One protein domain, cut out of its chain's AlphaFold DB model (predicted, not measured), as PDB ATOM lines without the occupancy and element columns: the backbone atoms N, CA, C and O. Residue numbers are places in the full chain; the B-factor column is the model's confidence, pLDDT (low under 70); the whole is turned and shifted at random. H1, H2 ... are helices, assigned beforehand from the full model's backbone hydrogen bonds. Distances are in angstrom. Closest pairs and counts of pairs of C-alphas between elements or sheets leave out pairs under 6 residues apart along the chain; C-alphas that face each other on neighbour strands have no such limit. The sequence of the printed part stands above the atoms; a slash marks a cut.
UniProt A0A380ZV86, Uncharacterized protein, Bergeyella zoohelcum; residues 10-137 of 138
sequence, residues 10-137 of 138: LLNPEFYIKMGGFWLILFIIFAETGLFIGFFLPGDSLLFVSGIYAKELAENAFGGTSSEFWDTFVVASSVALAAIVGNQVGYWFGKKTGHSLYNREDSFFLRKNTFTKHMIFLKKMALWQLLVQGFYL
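Overview. This is residues 10 to 137 of the 138 residues of an uncharacterized protein of Bergeyella zoohelcum (UniProt A0A380ZV86). A small body of helices has one long arm. In the body H2, H4 and most of H6 lie side by side as a bundle, with H5 across one end and H1 beside H5; the arm, residues 95 to 137, is the end of H6, a link and the straight helix H7, and it sticks out without touching the body. The printed part has 128 residues with seven named helices, H1 to H7 in chain order, and no named strand: all helix. It is extended, with a radius of gyration of the C-alphas of 25.7 A, and flat, spanning 81 by 45 by 23 A.

Arrangement. H1, residues 13 to 19, touches H5, residues 54 to 63, at a shallow tilt of 16 degrees, the same way; the closest C-alphas are those of Ile 17 and Asn 60, 7.4 A apart. H2, residues 21 to 34, is the hub, touching four helices. It touches H3, residues 36 to 40, only at the corner, Glu 32 to Gly 38 at 4.0 A between closest C-alphas. H2 touches H4, residues 43 to 52, closest at the C-alphas of Ile 29 and Gly 43, 5.6 A, opposite ways at a shallow tilt of 33 degrees, only just short of steep. H2 and H5 only just touch, with 3 pairs of C-alphas within 8 A, the closest those of Phe 22 and Leu 57 at 5.9 A. H6, residues 68 to 102, touches H2 with residues 78 to 93 alone, closest at the C-alphas of Gly 34 and Gly 90, 3.7 A. H2, H4 and H6 form an up and down bundle, each running against the one before it in the chain. H6 touches H5 with residues 68 to 76 alone, about perpendicular at 88 degrees, the C-alphas of Ala 54 and Thr 72 closest at 5.1 A. H7, residues 113 to 136, touches no helix. Every O i to N i+4 pair is within hydrogen-bond range in H1, H2, H4 and H5; the counts are 30 of 31 in H6, 19 of 20 in H7 and 0 of 1 in H3, where 0 of 2 O i to N i+3 pairs are within range.

Along the chain. H1 begins at C-alpha 13 (37.517, -22.495, -38.623). H2 is 19.2 A long, H6 48.4 A with a kink of 35 degrees near residue 96, and H7 36.0 A, ending at C-alpha 136 (64.609, 13.338, -89.703).

Size, cuts and confidence. The C-alphas of Gly 63 and Leu 137 are the two farthest apart, 83.0 A. The body without the free arm spans 42 by 23 by 18 A. The printed part has no cut and no long link; H6 to H7 is a short link of 10 residues. The mean pLDDT of the printed part is 70.8, and 53 residues are under 70, among them 10 to 20 and 97 to 119.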
ATOM      1  N   LEU A  10      45.705 -19.922 -38.832       59.38
ATOM      2  CA  LEU A  10      44.883 -18.749 -38.533       59.38
ATOM      3  C   LEU A  10      43.642 -18.666 -39.429       59.38
ATOM      4  O   LEU A  10      42.752 -17.890 -39.128       59.38
ATOM      5  N   LEU A  11      43.551 -19.425 -40.522       57.84
ATOM      6  CA  LEU A  11      42.382 -19.464 -41.408       57.84
ATOM      7  C   LEU A  11      41.496 -20.694 -41.149       57.84
ATOM      8  O   LEU A  11      40.453 -20.826 -41.785       57.84
ATOM      9  N   ASN A  12      41.887 -21.589 -40.232       60.28
ATOM     10  CA  ASN A  12      41.158 -22.825 -39.961       60.28
ATOM     11  C   ASN A  12      39.979 -22.580 -38.999       60.28
ATOM     12  O   ASN A  12      40.224 -22.289 -37.826       60.28
ATOM     13  N   PRO A  13      38.714 -22.759 -39.432       52.44
ATOM     14  CA  PRO A  13      37.517 -22.495 -38.623       52.44
ATOM     15  C   PRO A  13      37.472 -23.303 -37.313       52.44
ATOM     16  O   PRO A  13      36.992 -22.798 -36.302       52.44
ATOM     17  N   GLU A  14      38.068 -24.499 -37.253       55.12
ATOM     18  CA  GLU A  14      38.149 -25.287 -36.009       55.12
ATOM     19  C   GLU A  14      38.935 -24.596 -34.877       55.12
ATOM     20  O   GLU A  14      38.613 -24.786 -33.700       55.12
ATOM     21  N   PHE A  15      39.923 -23.753 -35.204       57.00
ATOM     22  CA  PHE A  15      40.653 -22.949 -34.218       57.00
ATOM     23  C   PHE A  15      39.784 -21.799 -33.675       57.00
ATOM     24  O   PHE A  15      39.886 -21.428 -32.504       57.00
ATOM     25  N   TYR A  16      38.860 -21.282 -34.496       57.81
ATOM     26  CA  TYR A  16      37.932 -20.216 -34.110       57.81
ATOM     27  C   TYR A  16      36.868 -20.692 -33.125       57.81
ATOM     28  O   TYR A  16      36.559 -19.975 -32.170       57.81
ATOM     29  N   ILE A  17      36.361 -21.908 -33.334       55.31
ATOM     30  CA  ILE A  17      35.273 -22.498 -32.547       55.31
ATOM     31  C   ILE A  17      35.759 -22.948 -31.159       55.31
ATOM     32  O   ILE A  17      35.032 -22.811 -30.180       55.31
ATOM     33  N   LYS A  18      36.992 -23.464 -31.031       54.56
ATOM     34  CA  LYS A  18      37.485 -24.043 -29.761       54.56
ATOM     35  C   LYS A  18      38.198 -23.072 -28.813       54.56
ATOM     36  O   LYS A  18      38.250 -23.361 -27.620       54.56
ATOM     37  N   MET A  19      38.768 -21.965 -29.301       54.00
ATOM     38  CA  MET A  19      39.648 -21.088 -28.500       54.00
ATOM     39  C   MET A  19      39.213 -19.616 -28.416       54.00
ATOM     40  O   MET A  19      39.929 -18.809 -27.826       54.00
ATOM     41  N   GLY A  20      38.048 -19.244 -28.961       64.56
ATOM     42  CA  GLY A  20      37.573 -17.855 -28.931       64.56
ATOM     43  C   GLY A  20      38.125 -17.011 -30.081       64.56
ATOM     44  O   GLY A  20      38.631 -15.906 -29.873       64.56
ATOM     45  N   GLY A  21      38.010 -17.515 -31.312       72.50
ATOM     46  CA  GLY A  21      38.536 -16.861 -32.514       72.50
ATOM     47  C   GLY A  21      38.011 -15.445 -32.758       72.50
ATOM     48  O   GLY A  21      38.710 -14.636 -33.358       72.50
ATOM     49  N   PHE A  22      36.840 -15.098 -32.221       75.81
ATOM     50  CA  PHE A  22      36.321 -13.729 -32.243       75.81
ATOM     51  C   PHE A  22      37.299 -12.722 -31.610       75.81
ATOM     52  O   PHE A  22      37.617 -11.698 -32.214       75.81
ATOM     53  N   TRP A  23      37.848 -13.035 -30.432       76.50
ATOM     54  CA  TRP A  23      38.828 -12.177 -29.755       76.50
ATOM     55  C   TRP A  23      40.166 -12.120 -30.493       76.50
ATOM     56  O   TRP A  23      40.800 -11.066 -30.536       76.50
ATOM     57  N   LEU A  24      40.578 -13.232 -31.106       78.94
ATOM     58  CA  LEU A  24      41.790 -13.298 -31.917       78.94
ATOM     59  C   LEU A  24      41.690 -12.378 -33.145       78.94
ATOM     60  O   LEU A  24      42.611 -11.606 -33.398       78.94
ATOM     61  N   ILE A  25      40.562 -12.408 -33.865       79.19
ATOM     62  CA  ILE A  25      40.300 -11.533 -35.020       79.19
ATOM     63  C   ILE A  25      40.367 -10.071 -34.599       79.19
ATOM     64  O   ILE A  25      41.088  -9.288 -35.213       79.19
ATOM     65  N   LEU A  26      39.655  -9.710 -33.528       80.31
ATOM     66  CA  LEU A  26      39.656  -8.342 -33.010       80.31
ATOM     67  C   LEU A  26      41.071  -7.884 -32.656       80.31
ATOM     68  O   LEU A  26      41.445  -6.764 -32.988       80.31
ATOM     69  N   PHE A  27      41.866  -8.754 -32.032       81.62
ATOM     70  CA  PHE A  27      43.250  -8.457 -31.683       81.62
ATOM     71  C   PHE A  27      44.147  -8.287 -32.915       81.62
ATOM     72  O   PHE A  27      44.954  -7.362 -32.945       81.62
ATOM     73  N   ILE A  28      44.001  -9.135 -33.938       81.50
ATOM     74  CA  ILE A  28      44.780  -9.050 -35.183       81.50
ATOM     75  C   ILE A  28      44.447  -7.763 -35.936       81.50
ATOM     76  O   ILE A  28      45.360  -7.026 -36.295       81.50
ATOM     77  N   ILE A  29      43.161  -7.446 -36.103       83.12
ATOM     78  CA  ILE A  29      42.700  -6.223 -36.776       83.12
ATOM     79  C   ILE A  29      43.133  -4.984 -35.987       83.12
ATOM     80  O   ILE A  29      43.599  -3.999 -36.558       83.12
ATOM     81  N   PHE A  30      43.041  -5.031 -34.657       83.88
ATOM     82  CA  PHE A  30      43.560  -3.984 -33.780       83.88
ATOM     83  C   PHE A  30      45.079  -3.812 -33.930       83.88
ATOM     84  O   PHE A  30      45.565  -2.685 -33.969       83.88
ATOM     85  N   ALA A  31      45.841  -4.904 -34.025       83.69
ATOM     86  CA  ALA A  31      47.289  -4.859 -34.191       83.69
ATOM     87  C   ALA A  31      47.697  -4.353 -35.583       83.69
ATOM     88  O   ALA A  31      48.617  -3.546 -35.674       83.69
ATOM     89  N   GLU A  32      47.015  -4.771 -36.647       83.12
ATOM     90  CA  GLU A  32      47.247  -4.312 -38.023       83.12
ATOM     91  C   GLU A  32      46.939  -2.817 -38.181       83.12
ATOM     92  O   GLU A  32      47.743  -2.071 -38.739       83.12
ATOM     93  N   THR A  33      45.815  -2.354 -37.622       78.56
ATOM     94  CA  THR A  33      45.414  -0.934 -37.662       78.56
ATOM     95  C   THR A  33      46.170  -0.062 -36.655       78.56
ATOM     96  O   THR A  33      46.314   1.143 -36.865       78.56
ATOM     97  N   GLY A  34      46.657  -0.646 -35.557       74.25
ATOM     98  CA  GLY A  34      47.276   0.070 -34.443       74.25
ATOM     99  C   GLY A  34      48.808   0.045 -34.404       74.25
ATOM    100  O   GLY A  34      49.419   0.942 -33.826       74.25
ATOM    101  N   LEU A  35      49.477  -0.948 -34.990       73.88
ATOM    102  CA  LEU A  35      50.935  -1.096 -34.928       73.88
ATOM    103  C   LEU A  35      51.557  -1.155 -36.327       73.88
ATOM    104  O   LEU A  35      51.159  -1.951 -37.166       73.88
ATOM    105  N   PHE A  36      52.669  -0.439 -36.526       67.56
ATOM    106  CA  PHE A  36      53.500  -0.569 -37.737       67.56
ATOM    107  C   PHE A  36      54.050  -1.997 -37.945       67.56
ATOM    108  O   PHE A  36      54.249  -2.427 -39.074       67.56
ATOM    109  N   ILE A  37      54.281  -2.740 -36.854       66.00
ATOM    110  CA  ILE A  37      54.688  -4.159 -36.878       66.00
ATOM    111  C   ILE A  37      53.515  -5.078 -37.266       66.00
ATOM    112  O   ILE A  37      53.735  -6.181 -37.762       66.00
ATOM    113  N   GLY A  38      52.275  -4.614 -37.084       68.81
ATOM    114  CA  GLY A  38      51.061  -5.351 -37.414       68.81
ATOM    115  C   GLY A  38      50.795  -5.497 -38.913       68.81
ATOM    116  O   GLY A  38      50.051  -6.394 -39.283       68.81
ATOM    117  N   PHE A  39      51.456  -4.711 -39.778       66.62
ATOM    118  CA  PHE A  39      51.357  -4.833 -41.245       66.62
ATOM    119  C   PHE A  39      51.796  -6.210 -41.776       66.62
ATOM    120  O   PHE A  39      51.485  -6.583 -42.902       66.62
ATOM    121  N   PHE A  40      52.540  -6.981 -40.978       69.81
ATOM    122  CA  PHE A  40      52.946  -8.334 -41.352       69.81
ATOM    123  C   PHE A  40      51.852  -9.392 -41.102       69.81
ATOM    124  O   PHE A  40      52.048 -10.553 -41.459       69.81
ATOM    125  N   LEU A  41      50.724  -9.027 -40.475       80.12
ATOM    126  CA  LEU A  41      49.595  -9.931 -40.250       80.12
ATOM    127  C   LEU A  41      48.574  -9.844 -41.404       80.12
ATOM    128  O   LEU A  41      48.275  -8.748 -41.862       80.12
ATOM    129  N   PRO A  42      47.994 -10.974 -41.855       74.38
ATOM    130  CA  PRO A  42      47.056 -11.015 -42.981       74.38
ATOM    131  C   PRO A  42      45.612 -10.664 -42.566       74.38
ATOM    132  O   PRO A  42      44.697 -11.471 -42.745       74.38
ATOM    133  N   GLY A  43      45.386  -9.487 -41.977       77.81
ATOM    134  CA  GLY A  43      44.087  -9.152 -41.391       77.81
ATOM    135  C   GLY A  43      42.956  -8.943 -42.405       77.81
ATOM    136  O   GLY A  43      41.833  -9.346 -42.113       77.81
ATOM    137  N   ASP A  44      43.233  -8.491 -43.635       79.25
ATOM    138  CA  ASP A  44      42.230  -8.417 -44.719       79.25
ATOM    139  C   ASP A  44      41.577  -9.779 -45.023       79.25
ATOM    140  O   ASP A  44      40.360  -9.901 -45.193       79.25
ATOM    141  N   SER A  45      42.393 -10.835 -45.069       83.50
ATOM    142  CA  SER A  45      41.904 -12.194 -45.323       83.50
ATOM    143  C   SER A  45      41.123 -12.733 -44.126       83.50
ATOM    144  O   SER A  45      40.094 -13.382 -44.310       83.50
ATOM    145  N   LEU A  46      41.561 -12.427 -42.898       78.31
ATOM    146  CA  LEU A  46      40.810 -12.766 -41.687       78.31
ATOM    147  C   LEU A  46      39.477 -12.020 -41.603       78.31
ATOM    148  O   LEU A  46      38.498 -12.597 -41.142       78.31
ATOM    149  N   LEU A  47      39.408 -10.772 -42.066       81.62
ATOM    150  CA  LEU A  47      38.172  -9.995 -42.083       81.62
ATOM    151  C   LEU A  47      37.149 -10.643 -43.025       81.62
ATOM    152  O   LEU A  47      35.990 -10.820 -42.647       81.62
ATOM    153  N   PHE A  48      37.596 -11.121 -44.190       83.06
ATOM    154  CA  PHE A  48      36.769 -11.916 -45.102       83.06
ATOM    155  C   PHE A  48      36.285 -13.233 -44.472       83.06
ATOM    156  O   PHE A  48      35.091 -13.532 -44.506       83.06
ATOM    157  N   VAL A  49      37.183 -13.996 -43.836       81.69
ATOM    158  CA  VAL A  49      36.830 -15.246 -43.137       81.69
ATOM    159  C   VAL A  49      35.848 -14.978 -41.992       81.69
ATOM    160  O   VAL A  49      34.850 -15.681 -41.861       81.69
ATOM    161  N   SER A  50      36.060 -13.918 -41.209       78.50
ATOM    162  CA  SER A  50      35.172 -13.539 -40.107       78.50
ATOM    163  C   SER A  50      33.756 -13.200 -40.574       78.50
ATOM    164  O   SER A  50      32.802 -13.489 -39.861       78.50
ATOM    165  N   GLY A  51      33.607 -12.650 -41.785       78.25
ATOM    166  CA  GLY A  51      32.306 -12.397 -42.400       78.25
ATOM    167  C   GLY A  51      31.584 -13.684 -42.807       78.25
ATOM    168  O   GLY A  51      30.389 -13.814 -42.559       78.25
ATOM    169  N   ILE A  52      32.304 -14.658 -43.377       81.38
ATOM    170  CA  ILE A  52      31.740 -15.970 -43.747       81.38
ATOM    171  C   ILE A  52      31.281 -16.743 -42.503       81.38
ATOM    172  O   ILE A  52      30.212 -17.348 -42.515       81.38
ATOM    173  N   TYR A  53      32.062 -16.691 -41.424       77.44
ATOM    174  CA  TYR A  53      31.785 -17.400 -40.170       77.44
ATOM    175  C   TYR A  53      31.106 -16.521 -39.106       77.44
ATOM    176  O   TYR A  53      31.090 -16.873 -37.927       77.44
ATOM    177  N   ALA A  54      30.513 -15.386 -39.492       75.81
ATOM    178  CA  ALA A  54      29.975 -14.407 -38.546       75.81
ATOM    179  C   ALA A  54      28.884 -14.988 -37.632       75.81
ATOM    180  O   ALA A  54      28.849 -14.668 -36.448       75.81
ATOM    181  N   LYS A  55      28.045 -15.889 -38.157       72.12
ATOM    182  CA  LYS A  55      27.007 -16.584 -37.384       72.12
ATOM    183  C   LYS A  55      27.602 -17.413 -36.247       72.12
ATOM    184  O   LYS A  55      27.228 -17.245 -35.095       72.12
ATOM    185  N   GLU A  56      28.572 -18.261 -36.563       74.06
ATOM    186  CA  GLU A  56      29.203 -19.152 -35.588       74.06
ATOM    187  C   GLU A  56      30.027 -18.363 -34.557       74.06
ATOM    188  O   GLU A  56      30.050 -18.703 -33.374       74.06
ATOM    189  N   LEU A  57      30.649 -17.255 -34.977       73.00
ATOM    190  CA  LEU A  57      31.341 -16.328 -34.080       73.00
ATOM    191  C   LEU A  57      30.375 -15.607 -33.134       73.00
ATOM    192  O   LEU A  57      30.673 -15.486 -31.948       73.00
ATOM    193  N   ALA A  58      29.227 -15.148 -33.632       69.50
ATOM    194  CA  ALA A  58      28.215 -14.482 -32.820       69.50
ATOM    195  C   ALA A  58      27.538 -15.444 -31.838       69.50
ATOM    196  O   ALA A  58      27.382 -15.106 -30.666       69.50
ATOM    197  N   GLU A  59      27.206 -16.660 -32.280       69.25
ATOM    198  CA  GLU A  59      26.618 -17.696 -31.432       69.25
ATOM    199  C   GLU A  59      27.551 -18.069 -30.272       69.25
ATOM    200  O   GLU A  59      27.098 -18.151 -29.129       69.25
ATOM    201  N   ASN A  60      28.855 -18.216 -30.542       67.31
ATOM    202  CA  ASN A  60      29.862 -18.504 -29.517       67.31
ATOM    203  C   ASN A  60      30.176 -17.301 -28.609       67.31
ATOM    204  O   ASN A  60      30.468 -17.492 -27.430       67.31
ATOM    205  N   ALA A  61      30.151 -16.068 -29.129       64.31
ATOM    206  CA  ALA A  61      30.539 -14.874 -28.372       64.31
ATOM    207  C   ALA A  61      29.389 -14.244 -27.567       64.31
ATOM    208  O   ALA A  61      29.625 -13.727 -26.476       64.31
ATOM    209  N   PHE A  62      28.163 -14.269 -28.094       65.81
ATOM    210  CA  PHE A  62      27.016 -13.540 -27.540       65.81
ATOM    211  C   PHE A  62      25.854 -14.441 -27.103       65.81
ATOM    212  O   PHE A  62      24.929 -13.943 -26.465       65.81
ATOM    213  N   GLY A  63      25.917 -15.753 -27.368       59.97
ATOM    214  CA  GLY A  63      24.837 -16.694 -27.068       59.97
ATOM    215  C   GLY A  63      23.695 -16.519 -28.068       59.97
ATOM    216  O   GLY A  63      22.884 -15.610 -27.930       59.97
ATOM    217  N   GLY A  64      23.681 -17.375 -29.092       55.06
ATOM    218  CA  GLY A  64      22.918 -17.230 -30.341       55.06
ATOM    219  C   GLY A  64      21.570 -16.509 -30.264       55.06
ATOM    220  O   GLY A  64      20.667 -16.897 -29.521       55.06
ATOM    221  N   THR A  65      21.415 -15.491 -31.110       54.59
ATOM    222  CA  THR A  65      20.115 -14.892 -31.414       54.59
ATOM    223  C   THR A  65      19.511 -15.640 -32.604       54.59
ATOM    224  O   THR A  65      20.209 -16.064 -33.509       54.59
ATOM    225  N   SER A  66      18.193 -15.835 -32.645       58.50
ATOM    226  CA  SER A  66      17.507 -16.634 -33.681       58.50
ATOM    227  C   SER A  66      17.527 -16.015 -35.095       58.50
ATOM    228  O   SER A  66      16.701 -16.374 -35.935       58.50
ATOM    229  N   SER A  67      18.388 -15.027 -35.357       63.59
ATOM    230  CA  SER A  67      18.324 -14.165 -36.532       63.59
ATOM    231  C   SER A  67      19.724 -13.885 -37.083       63.59
ATOM    232  O   SER A  67      20.446 -13.028 -36.580       63.59
ATOM    233  N   GLU A  68      20.064 -14.566 -38.180       67.25
ATOM    234  CA  GLU A  68      21.402 -14.571 -38.806       67.25
ATOM    235  C   GLU A  68      21.903 -13.167 -39.205       67.25
ATOM    236  O   GLU A  68      23.107 -12.888 -39.217       67.25
ATOM    237  N   PHE A  69      20.977 -12.251 -39.507       70.81
ATOM    238  CA  PHE A  69      21.294 -10.862 -39.848       70.81
ATOM    239  C   PHE A  69      21.794 -10.052 -38.647       70.81
ATOM    240  O   PHE A  69      22.689  -9.221 -38.799       70.81
ATOM    241  N   TRP A  70      21.230 -10.288 -37.461       74.75
ATOM    242  CA  TRP A  70      21.618  -9.580 -36.242       74.75
ATOM    243  C   TRP A  70      22.994 -10.020 -35.761       74.75
ATOM    244  O   TRP A  70      23.826  -9.176 -35.436       74.75
ATOM    245  N   ASP A  71      23.259 -11.321 -35.812       70.44
ATOM    246  CA  ASP A  71      24.547 -11.916 -35.462       70.44
ATOM    247  C   ASP A  71      25.690 -11.345 -36.314       70.44
ATOM    248  O   ASP A  71      26.701 -10.860 -35.798       70.44
ATOM    249  N   THR A  72      25.484 -11.294 -37.633       71.62
ATOM    250  CA  THR A  72      26.462 -10.724 -38.571       71.62
ATOM    251  C   THR A  72      26.701  -9.237 -38.312       71.62
ATOM    252  O   THR A  72      27.842  -8.771 -38.330       71.62
ATOM    253  N   PHE A  73      25.639  -8.477 -38.033       81.06
ATOM    254  CA  PHE A  73      25.743  -7.047 -37.750       81.06
ATOM    255  C   PHE A  73      26.511  -6.764 -36.451       81.06
ATOM    256  O   PHE A  73      27.342  -5.855 -36.414       81.06
ATOM    257  N   VAL A  74      26.285  -7.556 -35.400       79.56
ATOM    258  CA  VAL A  74      26.986  -7.427 -34.112       79.56
ATOM    259  C   VAL A  74      28.479  -7.718 -34.265       79.56
ATOM    260  O   VAL A  74      29.307  -6.953 -33.759       79.56
ATOM    261  N   VAL A  75      28.842  -8.772 -35.003       78.19
ATOM    262  CA  VAL A  75      30.248  -9.104 -35.282       78.19
ATOM    263  C   VAL A  75      30.912  -7.997 -36.099       78.19
ATOM    264  O   VAL A  75      31.959  -7.489 -35.696       78.19
ATOM    265  N   ALA A  76      30.281  -7.550 -37.187       80.56
ATOM    266  CA  ALA A  76      30.810  -6.479 -38.030       80.56
ATOM    267  C   ALA A  76      30.984  -5.158 -37.260       80.56
ATOM    268  O   ALA A  76      32.013  -4.493 -37.386       80.56
ATOM    269  N   SER A  77      30.011  -4.791 -36.420       84.25
ATOM    270  CA  SER A  77      30.083  -3.585 -35.590       84.25
ATOM    271  C   SER A  77      31.201  -3.677 -34.547       84.25
ATOM    272  O   SER A  77      31.961  -2.725 -34.375       84.25
ATOM    273  N   SER A  78      31.371  -4.838 -33.913       81.50
ATOM    274  CA  SER A  78      32.450  -5.073 -32.945       81.50
ATOM    275  C   SER A  78      33.832  -4.969 -33.591       81.50
ATOM    276  O   SER A  78      34.727  -4.325 -33.044       81.50
ATOM    277  N   VAL A  79      33.991  -5.545 -34.787       83.19
ATOM    278  CA  VAL A  79      35.223  -5.442 -35.580       83.19
ATOM    279  C   VAL A  79      35.512  -3.994 -35.968       83.19
ATOM    280  O   VAL A  79      36.637  -3.526 -35.793       83.19
ATOM    281  N   ALA A  80      34.499  -3.250 -36.419       84.88
ATOM    282  CA  ALA A  80      34.646  -1.837 -36.749       84.88
ATOM    283  C   ALA A  80      35.073  -1.003 -35.529       84.88
ATOM    284  O   ALA A  80      35.970  -0.166 -35.635       84.88
ATOM    285  N   LEU A  81      34.485  -1.253 -34.355       87.00
ATOM    286  CA  LEU A  81      34.881  -0.587 -33.113       87.00
ATOM    287  C   LEU A  81      36.329  -0.910 -32.732       87.00
ATOM    288  O   LEU A  81      37.085   0.004 -32.408       87.00
ATOM    289  N   ALA A  82      36.744  -2.175 -32.821       83.69
ATOM    290  CA  ALA A  82      38.127  -2.562 -32.555       83.69
ATOM    291  C   ALA A  82      39.114  -1.909 -33.532       83.69
ATOM    292  O   ALA A  82      40.168  -1.451 -33.098       83.69
ATOM    293  N   ALA A  83      38.756  -1.785 -34.812       82.25
ATOM    294  CA  ALA A  83      39.564  -1.082 -35.806       82.25
ATOM    295  C   ALA A  83      39.680   0.424 -35.511       82.25
ATOM    296  O   ALA A  83      40.764   0.995 -35.604       82.25
ATOM    297  N   ILE A  84      38.590   1.084 -35.100       85.44
ATOM    298  CA  ILE A  84      38.606   2.510 -34.725       85.44
ATOM    299  C   ILE A  84      39.476   2.729 -33.483       85.44
ATOM    300  O   ILE A  84      40.300   3.646 -33.451       85.44
ATOM    301  N   VAL A  85      39.318   1.879 -32.467       86.06
ATOM    302  CA  VAL A  85      40.125   1.937 -31.241       86.06
ATOM    303  C   VAL A  85      41.592   1.625 -31.552       86.06
ATOM    304  O   VAL A  85      42.472   2.325 -31.056       86.06
ATOM    305  N   GLY A  86      41.859   0.648 -32.421       84.00
ATOM    306  CA  GLY A  86      43.187   0.316 -32.942       84.00
ATOM    307  C   GLY A  86      43.838   1.501 -33.629       84.00
ATOM    308  O   GLY A  86      44.929   1.899 -33.239       84.00
ATOM    309  N   ASN A  87      43.127   2.157 -34.543       82.38
ATOM    310  CA  ASN A  87      43.592   3.369 -35.207       82.38
ATOM    311  C   ASN A  87      43.874   4.512 -34.213       82.38
ATOM    312  O   ASN A  87      44.871   5.217 -34.347       82.38
ATOM    313  N   GLN A  88      43.048   4.687 -33.177       85.00
ATOM    314  CA  GLN A  88      43.277   5.716 -32.158       85.00
ATOM    315  C   GLN A  88      44.518   5.415 -31.302       85.00
ATOM    316  O   GLN A  88      45.338   6.304 -31.048       85.00
ATOM    317  N   VAL A  89      44.678   4.160 -30.869       82.81
ATOM    318  CA  VAL A  89      45.857   3.698 -30.125       82.81
ATOM    319  C   VAL A  89      47.098   3.786 -31.002       82.81
ATOM    320  O   VAL A  89      48.121   4.282 -30.539       82.81
ATOM    321  N   GLY A  90      47.006   3.394 -32.268       81.50
ATOM    322  CA  GLY A  90      48.095   3.455 -33.230       81.50
ATOM    323  C   GLY A  90      48.486   4.865 -33.617       81.50
ATOM    324  O   GLY A  90      49.670   5.150 -33.740       81.50
ATOM    325  N   TYR A  91      47.535   5.791 -33.691       76.00
ATOM    326  CA  TYR A  91      47.835   7.209 -33.835       76.00
ATOM    327  C   TYR A  91      48.577   7.744 -32.606       76.00
ATOM    328  O   TYR A  91      49.556   8.476 -32.737       76.00
ATOM    329  N   TRP A  92      48.159   7.360 -31.399       78.12
ATOM    330  CA  TRP A  92      48.825   7.788 -30.168       78.12
ATOM    331  C   TRP A  92      50.225   7.175 -30.020       78.12
ATOM    332  O   TRP A  92      51.184   7.882 -29.704       78.12
ATOM    333  N   PHE A  93      50.359   5.879 -30.308       77.44
ATOM    334  CA  PHE A  93      51.624   5.155 -30.298       77.44
ATOM    335  C   PHE A  93      52.540   5.687 -31.401       77.44
ATOM    336  O   PHE A  93      53.656   6.093 -31.123       77.44
ATOM    337  N   GLY A  94      52.039   5.818 -32.627       72.31
ATOM    338  CA  GLY A  94      52.728   6.410 -33.769       72.31
ATOM    339  C   GLY A  94      53.141   7.862 -33.537       72.31
ATOM    340  O   GLY A  94      54.235   8.234 -33.931       72.31
ATOM    341  N   LYS A  95      52.356   8.673 -32.822       69.50
ATOM    342  CA  LYS A  95      52.755  10.031 -32.409       69.50
ATOM    343  C   LYS A  95      53.873  10.003 -31.364       69.50
ATOM    344  O   LYS A  95      54.799  10.810 -31.430       69.50
ATOM    345  N   LYS A  96      53.813   9.071 -30.409       70.19
ATOM    346  CA  LYS A  96      54.812   8.919 -29.341       70.19
ATOM    347  C   LYS A  96      56.143   8.369 -29.866       70.19
ATOM    348  O   LYS A  96      57.194   8.924 -29.560       70.19
ATOM    349  N   THR A  97      56.104   7.333 -30.699       61.75
ATOM    350  CA  THR A  97      57.274   6.758 -31.379       61.75
ATOM    351  C   THR A  97      57.748   7.664 -32.519       61.75
ATOM    352  O   THR A  97      58.944   7.792 -32.758       61.75
ATOM    353  N   GLY A  98      56.823   8.374 -33.166       53.16
ATOM    354  CA  GLY A  98      57.072   9.355 -34.219       53.16
ATOM    355  C   GLY A  98      57.833  10.579 -33.732       53.16
ATOM    356  O   GLY A  98      58.680  11.064 -34.462       53.16
ATOM    357  N   HIS A  99      57.659  11.024 -32.484       53.12
ATOM    358  CA  HIS A  99      58.530  12.059 -31.911       53.12
ATOM    359  C   HIS A  99      59.993  11.579 -31.782       53.12
ATOM    360  O   HIS A  99      60.914  12.384 -31.870       53.12
ATOM    361  N   SER A 100      60.228  10.266 -31.644       51.06
ATOM    362  CA  SER A 100      61.574   9.674 -31.658       51.06
ATOM    363  C   SER A 100      62.121   9.428 -33.070       51.06
ATOM    364  O   SER A 100      63.342   9.428 -33.228       51.06
ATOM    365  N   LEU A 101      61.264   9.226 -34.080       49.94
ATOM    366  CA  LEU A 101      61.685   9.219 -35.487       49.94
ATOM    367  C   LEU A 101      61.966  10.641 -35.975       49.94
ATOM    368  O   LEU A 101      63.052  10.879 -36.480       49.94
ATOM    369  N   TYR A 102      61.057  11.586 -35.732       48.06
ATOM    370  CA  TYR A 102      61.149  12.987 -36.152       48.06
ATOM    371  C   TYR A 102      62.364  13.700 -35.549       48.06
ATOM    372  O   TYR A 102      63.061  14.436 -36.241       48.06
ATOM    373  N   ASN A 103      62.723  13.396 -34.295       48.44
ATOM    374  CA  ASN A 103      63.945  13.921 -33.672       48.44
ATOM    375  C   ASN A 103      65.245  13.247 -34.184       48.44
ATOM    376  O   ASN A 103      66.338  13.529 -33.697       48.44
ATOM    377  N   ARG A 104      65.131  12.327 -35.151       46.28
ATOM    378  CA  ARG A 104      66.215  11.672 -35.903       46.28
ATOM    379  C   ARG A 104      66.098  11.910 -37.418       46.28
ATOM    380  O   ARG A 104      66.872  11.330 -38.173       46.28
ATOM    381  N   GLU A 105      65.195  12.785 -37.871       47.09
ATOM    382  CA  GLU A 105      65.108  13.221 -39.277       47.09
ATOM    383  C   GLU A 105      65.939  14.484 -39.559       47.09
ATOM    384  O   GLU A 105      65.863  15.061 -40.641       47.09
ATOM    385  N   ASP A 106      66.850  14.838 -38.648       45.56
ATOM    386  CA  ASP A 106      67.996  15.729 -38.888       45.56
ATOM    387  C   ASP A 106      69.061  15.113 -39.826       45.56
ATOM    388  O   ASP A 106      70.243  15.453 -39.799       45.56
ATOM    389  N   SER A 107      68.670  14.198 -40.717       43.75
ATOM    390  CA  SER A 107      69.512  13.775 -41.833       43.75
ATOM    391  C   SER A 107      69.086  14.506 -43.096       43.75
ATOM    392  O   SER A 107      68.383  14.002 -43.973       43.75
ATOM    393  N   PHE A 108      69.637  15.710 -43.184       49.19
ATOM    394  CA  PHE A 108      69.929  16.594 -44.318       49.19
ATOM    395  C   PHE A 108      70.336  15.918 -45.665       49.19
ATOM    396  O   PHE A 108      70.725  16.599 -46.615       49.19
ATOM    397  N   PHE A 109      70.266  14.587 -45.775       50.62
ATOM    398  CA  PHE A 109      70.814  13.743 -46.834       50.62
ATOM    399  C   PHE A 109      69.773  13.233 -47.851       50.62
ATOM    400  O   PHE A 109      70.123  12.952 -48.996       50.62
ATOM    401  N   LEU A 110      68.482  13.166 -47.497       52.09
ATOM    402  CA  LEU A 110      67.439  12.624 -48.393       52.09
ATOM    403  C   LEU A 110      66.774  13.671 -49.302       52.09
ATOM    404  O   LEU A 110      66.165  13.318 -50.309       52.09
ATOM    405  N   ARG A 111      66.934  14.970 -49.014       50.28
ATOM    406  CA  ARG A 111      66.314  16.047 -49.813       50.28
ATOM    407  C   ARG A 111      67.175  16.596 -50.955       50.28
ATOM    408  O   ARG A 111      66.629  17.246 -51.841       50.28
ATOM    409  N   LYS A 112      68.487  16.326 -50.995       49.94
ATOM    410  CA  LYS A 112      69.386  16.906 -52.020       49.94
ATOM    411  C   LYS A 112      69.713  15.986 -53.204       49.94
ATOM    412  O   LYS A 112      70.035  16.494 -54.272       49.94
ATOM    413  N   ASN A 113      69.576  14.662 -53.073       53.47
ATOM    414  CA  ASN A 113      69.998  13.729 -54.134       53.47
ATOM    415  C   ASN A 113      68.899  13.292 -55.112       53.47
ATOM    416  O   ASN A 113      69.216  12.788 -56.191       53.47
ATOM    417  N   THR A 114      67.623  13.487 -54.781       52.91
ATOM    418  CA  THR A 114      66.525  13.049 -55.657       52.91
ATOM    419  C   THR A 114      66.272  14.050 -56.784       52.91
ATOM    420  O   THR A 114      66.104  13.638 -57.928       52.91
ATOM    421  N   PHE A 115      66.358  15.359 -56.529       55.03
ATOM    422  CA  PHE A 115      66.143  16.382 -57.566       55.03
ATOM    423  C   PHE A 115      67.194  16.339 -58.682       55.03
ATOM    424  O   PHE A 115      66.861  16.436 -59.863       55.03
ATOM    425  N   THR A 116      68.461  16.117 -58.330       57.75
ATOM    426  CA  THR A 116      69.562  16.131 -59.301       57.75
ATOM    427  C   THR A 116      69.502  14.939 -60.257       57.75
ATOM    428  O   THR A 116      69.737  15.097 -61.453       57.75
ATOM    429  N   LYS A 117      69.110  13.752 -59.769       61.69
ATOM    430  CA  LYS A 117      68.968  12.554 -60.615       61.69
ATOM    431  C   LYS A 117      67.831  12.696 -61.631       61.69
ATOM    432  O   LYS A 117      68.020  12.346 -62.794       61.69
ATOM    433  N   HIS A 118      66.696  13.270 -61.225       61.25
ATOM    434  CA  HIS A 118      65.576  13.523 -62.136       61.25
ATOM    435  C   HIS A 118      65.944  14.559 -63.207       61.25
ATOM    436  O   HIS A 118      65.684  14.329 -64.385       61.25
ATOM    437  N   MET A 119      66.634  15.646 -62.840       68.81
ATOM    438  CA  MET A 119      67.090  16.640 -63.822       68.81
ATOM    439  C   MET A 119      68.097  16.073 -64.830       68.81
ATOM    440  O   MET A 119      68.013  16.393 -66.014       68.81
ATOM    441  N   ILE A 120      69.025  15.210 -64.402       75.88
ATOM    442  CA  ILE A 120      69.998  14.583 -65.313       75.88
ATOM    443  C   ILE A 120      69.300  13.616 -66.283       75.88
ATOM    444  O   ILE A 120      69.627  13.603 -67.471       75.88
ATOM    445  N   PHE A 121      68.308  12.847 -65.815       74.50
ATOM    446  CA  PHE A 121      67.532  11.947 -66.672       74.50
ATOM    447  C   PHE A 121      66.689  12.714 -67.703       74.50
ATOM    448  O   PHE A 121      66.756  12.412 -68.896       74.50
ATOM    449  N   LEU A 122      65.982  13.766 -67.271       77.38
ATOM    450  CA  LEU A 122      65.192  14.629 -68.156       77.38
ATOM    451  C   LEU A 122      66.068  15.326 -69.204       77.38
ATOM    452  O   LEU A 122      65.727  15.341 -70.386       77.38
ATOM    453  N   LYS A 123      67.238  15.838 -68.800       81.62
ATOM    454  CA  LYS A 123      68.184  16.478 -69.724       81.62
ATOM    455  C   LYS A 123      68.722  15.492 -70.764       81.62
ATOM    456  O   LYS A 123      68.862  15.860 -71.926       81.62
ATOM    457  N   LYS A 124      68.983  14.236 -70.376       85.69
ATOM    458  CA  LYS A 124      69.413  13.185 -71.311       85.69
ATOM    459  C   LYS A 124      68.311  12.858 -72.323       85.69
ATOM    460  O   LYS A 124      68.602  12.800 -73.512       85.69
ATOM    461  N   MET A 125      67.059  12.698 -71.883       81.94
ATOM    462  CA  MET A 125      65.918  12.446 -72.778       81.94
ATOM    463  C   MET A 125      65.678  13.581 -73.781       81.94
ATOM    464  O   MET A 125      65.493  13.312 -74.964       81.94
ATOM    465  N   ALA A 126      65.740  14.840 -73.339       86.06
ATOM    466  CA  ALA A 126      65.578  15.991 -74.228       86.06
ATOM    467  C   ALA A 126      66.664  16.051 -75.321       86.06
ATOM    468  O   ALA A 126      66.384  16.407 -76.462       86.06
ATOM    469  N   LEU A 127      67.898  15.655 -74.998       87.81
ATOM    470  CA  LEU A 127      69.013  15.654 -75.948       87.81
ATOM    471  C   LEU A 127      68.867  14.554 -77.013       87.81
ATOM    472  O   LEU A 127      69.129  14.803 -78.186       87.81
ATOM    473  N   TRP A 128      68.365  13.372 -76.634       86.94
ATOM    474  CA  TRP A 128      67.998  12.319 -77.593       86.94
ATOM    475  C   TRP A 128      66.883  12.760 -78.544       86.94
ATOM    476  O   TRP A 128      66.970  12.491 -79.737       86.94
ATOM    477  N   GLN A 129      65.875  13.477 -78.042       84.00
ATOM    478  CA  GLN A 129      64.790  14.009 -78.874       84.00
ATOM    479  C   GLN A 129      65.308  14.979 -79.947       84.00
ATOM    480  O   GLN A 129      64.927  14.868 -81.110       84.00
ATOM    481  N   LEU A 130      66.226  15.884 -79.591       85.75
ATOM    482  CA  LEU A 130      66.824  16.817 -80.554       85.75
ATOM    483  C   LEU A 130      67.670  16.107 -81.619       85.75
ATOM    484  O   LEU A 130      67.599  16.468 -82.792       85.75
ATOM    485  N   LEU A 131      68.437  15.081 -81.237       87.56
ATOM    486  CA  LEU A 131      69.225  14.293 -82.191       87.56
ATOM    487  C   LEU A 131      68.338  13.514 -83.171       87.56
ATOM    488  O   LEU A 131      68.625  13.490 -84.365       87.56
ATOM    489  N   VAL A 132      67.246  12.921 -82.684       83.62
ATOM    490  CA  VAL A 132      66.284  12.197 -83.529       83.62
ATOM    491  C   VAL A 132      65.600  13.139 -84.522       83.62
ATOM    492  O   VAL A 132      65.474  12.790 -85.692       83.62
ATOM    493  N   GLN A 133      65.214  14.349 -84.103       82.50
ATOM    494  CA  GLN A 133      64.630  15.330 -85.025       82.50
ATOM    495  C   GLN A 133      65.639  15.860 -86.052       82.50
ATOM    496  O   GLN A 133      65.278  16.043 -87.211       82.50
ATOM    497  N   GLY A 134      66.904  16.047 -85.665       80.94
ATOM    498  CA  GLY A 134      67.965  16.452 -86.591       80.94
ATOM    499  C   GLY A 134      68.244  15.421 -87.690       80.94
ATOM    500  O   GLY A 134      68.549  15.804 -88.813       80.94
ATOM    501  N   PHE A 135      68.082  14.127 -87.396       76.44
ATOM    502  CA  PHE A 135      68.236  13.052 -88.384       76.44
ATOM    503  C   PHE A 135      67.020  12.908 -89.318       76.44
ATOM    504  O   PHE A 135      67.151  12.382 -90.412       76.44
ATOM    505  N   TYR A 136      65.840  13.376 -88.899       67.69
ATOM    506  CA  TYR A 136      64.609  13.338 -89.703       67.69
ATOM    507  C   TYR A 136      64.477  14.508 -90.696       67.69
ATOM    508  O   TYR A 136      63.621  14.463 -91.576       67.69
ATOM    509  N   LEU A 137      65.277  15.567 -90.526       66.12
ATOM    510  CA  LEU A 137      65.255  16.795 -91.338       66.12
ATOM    511  C   LEU A 137      66.410  16.878 -92.358       66.12
ATOM    512  O   LEU A 137      66.536  17.902 -93.032       66.12
TER     513      LEU A 137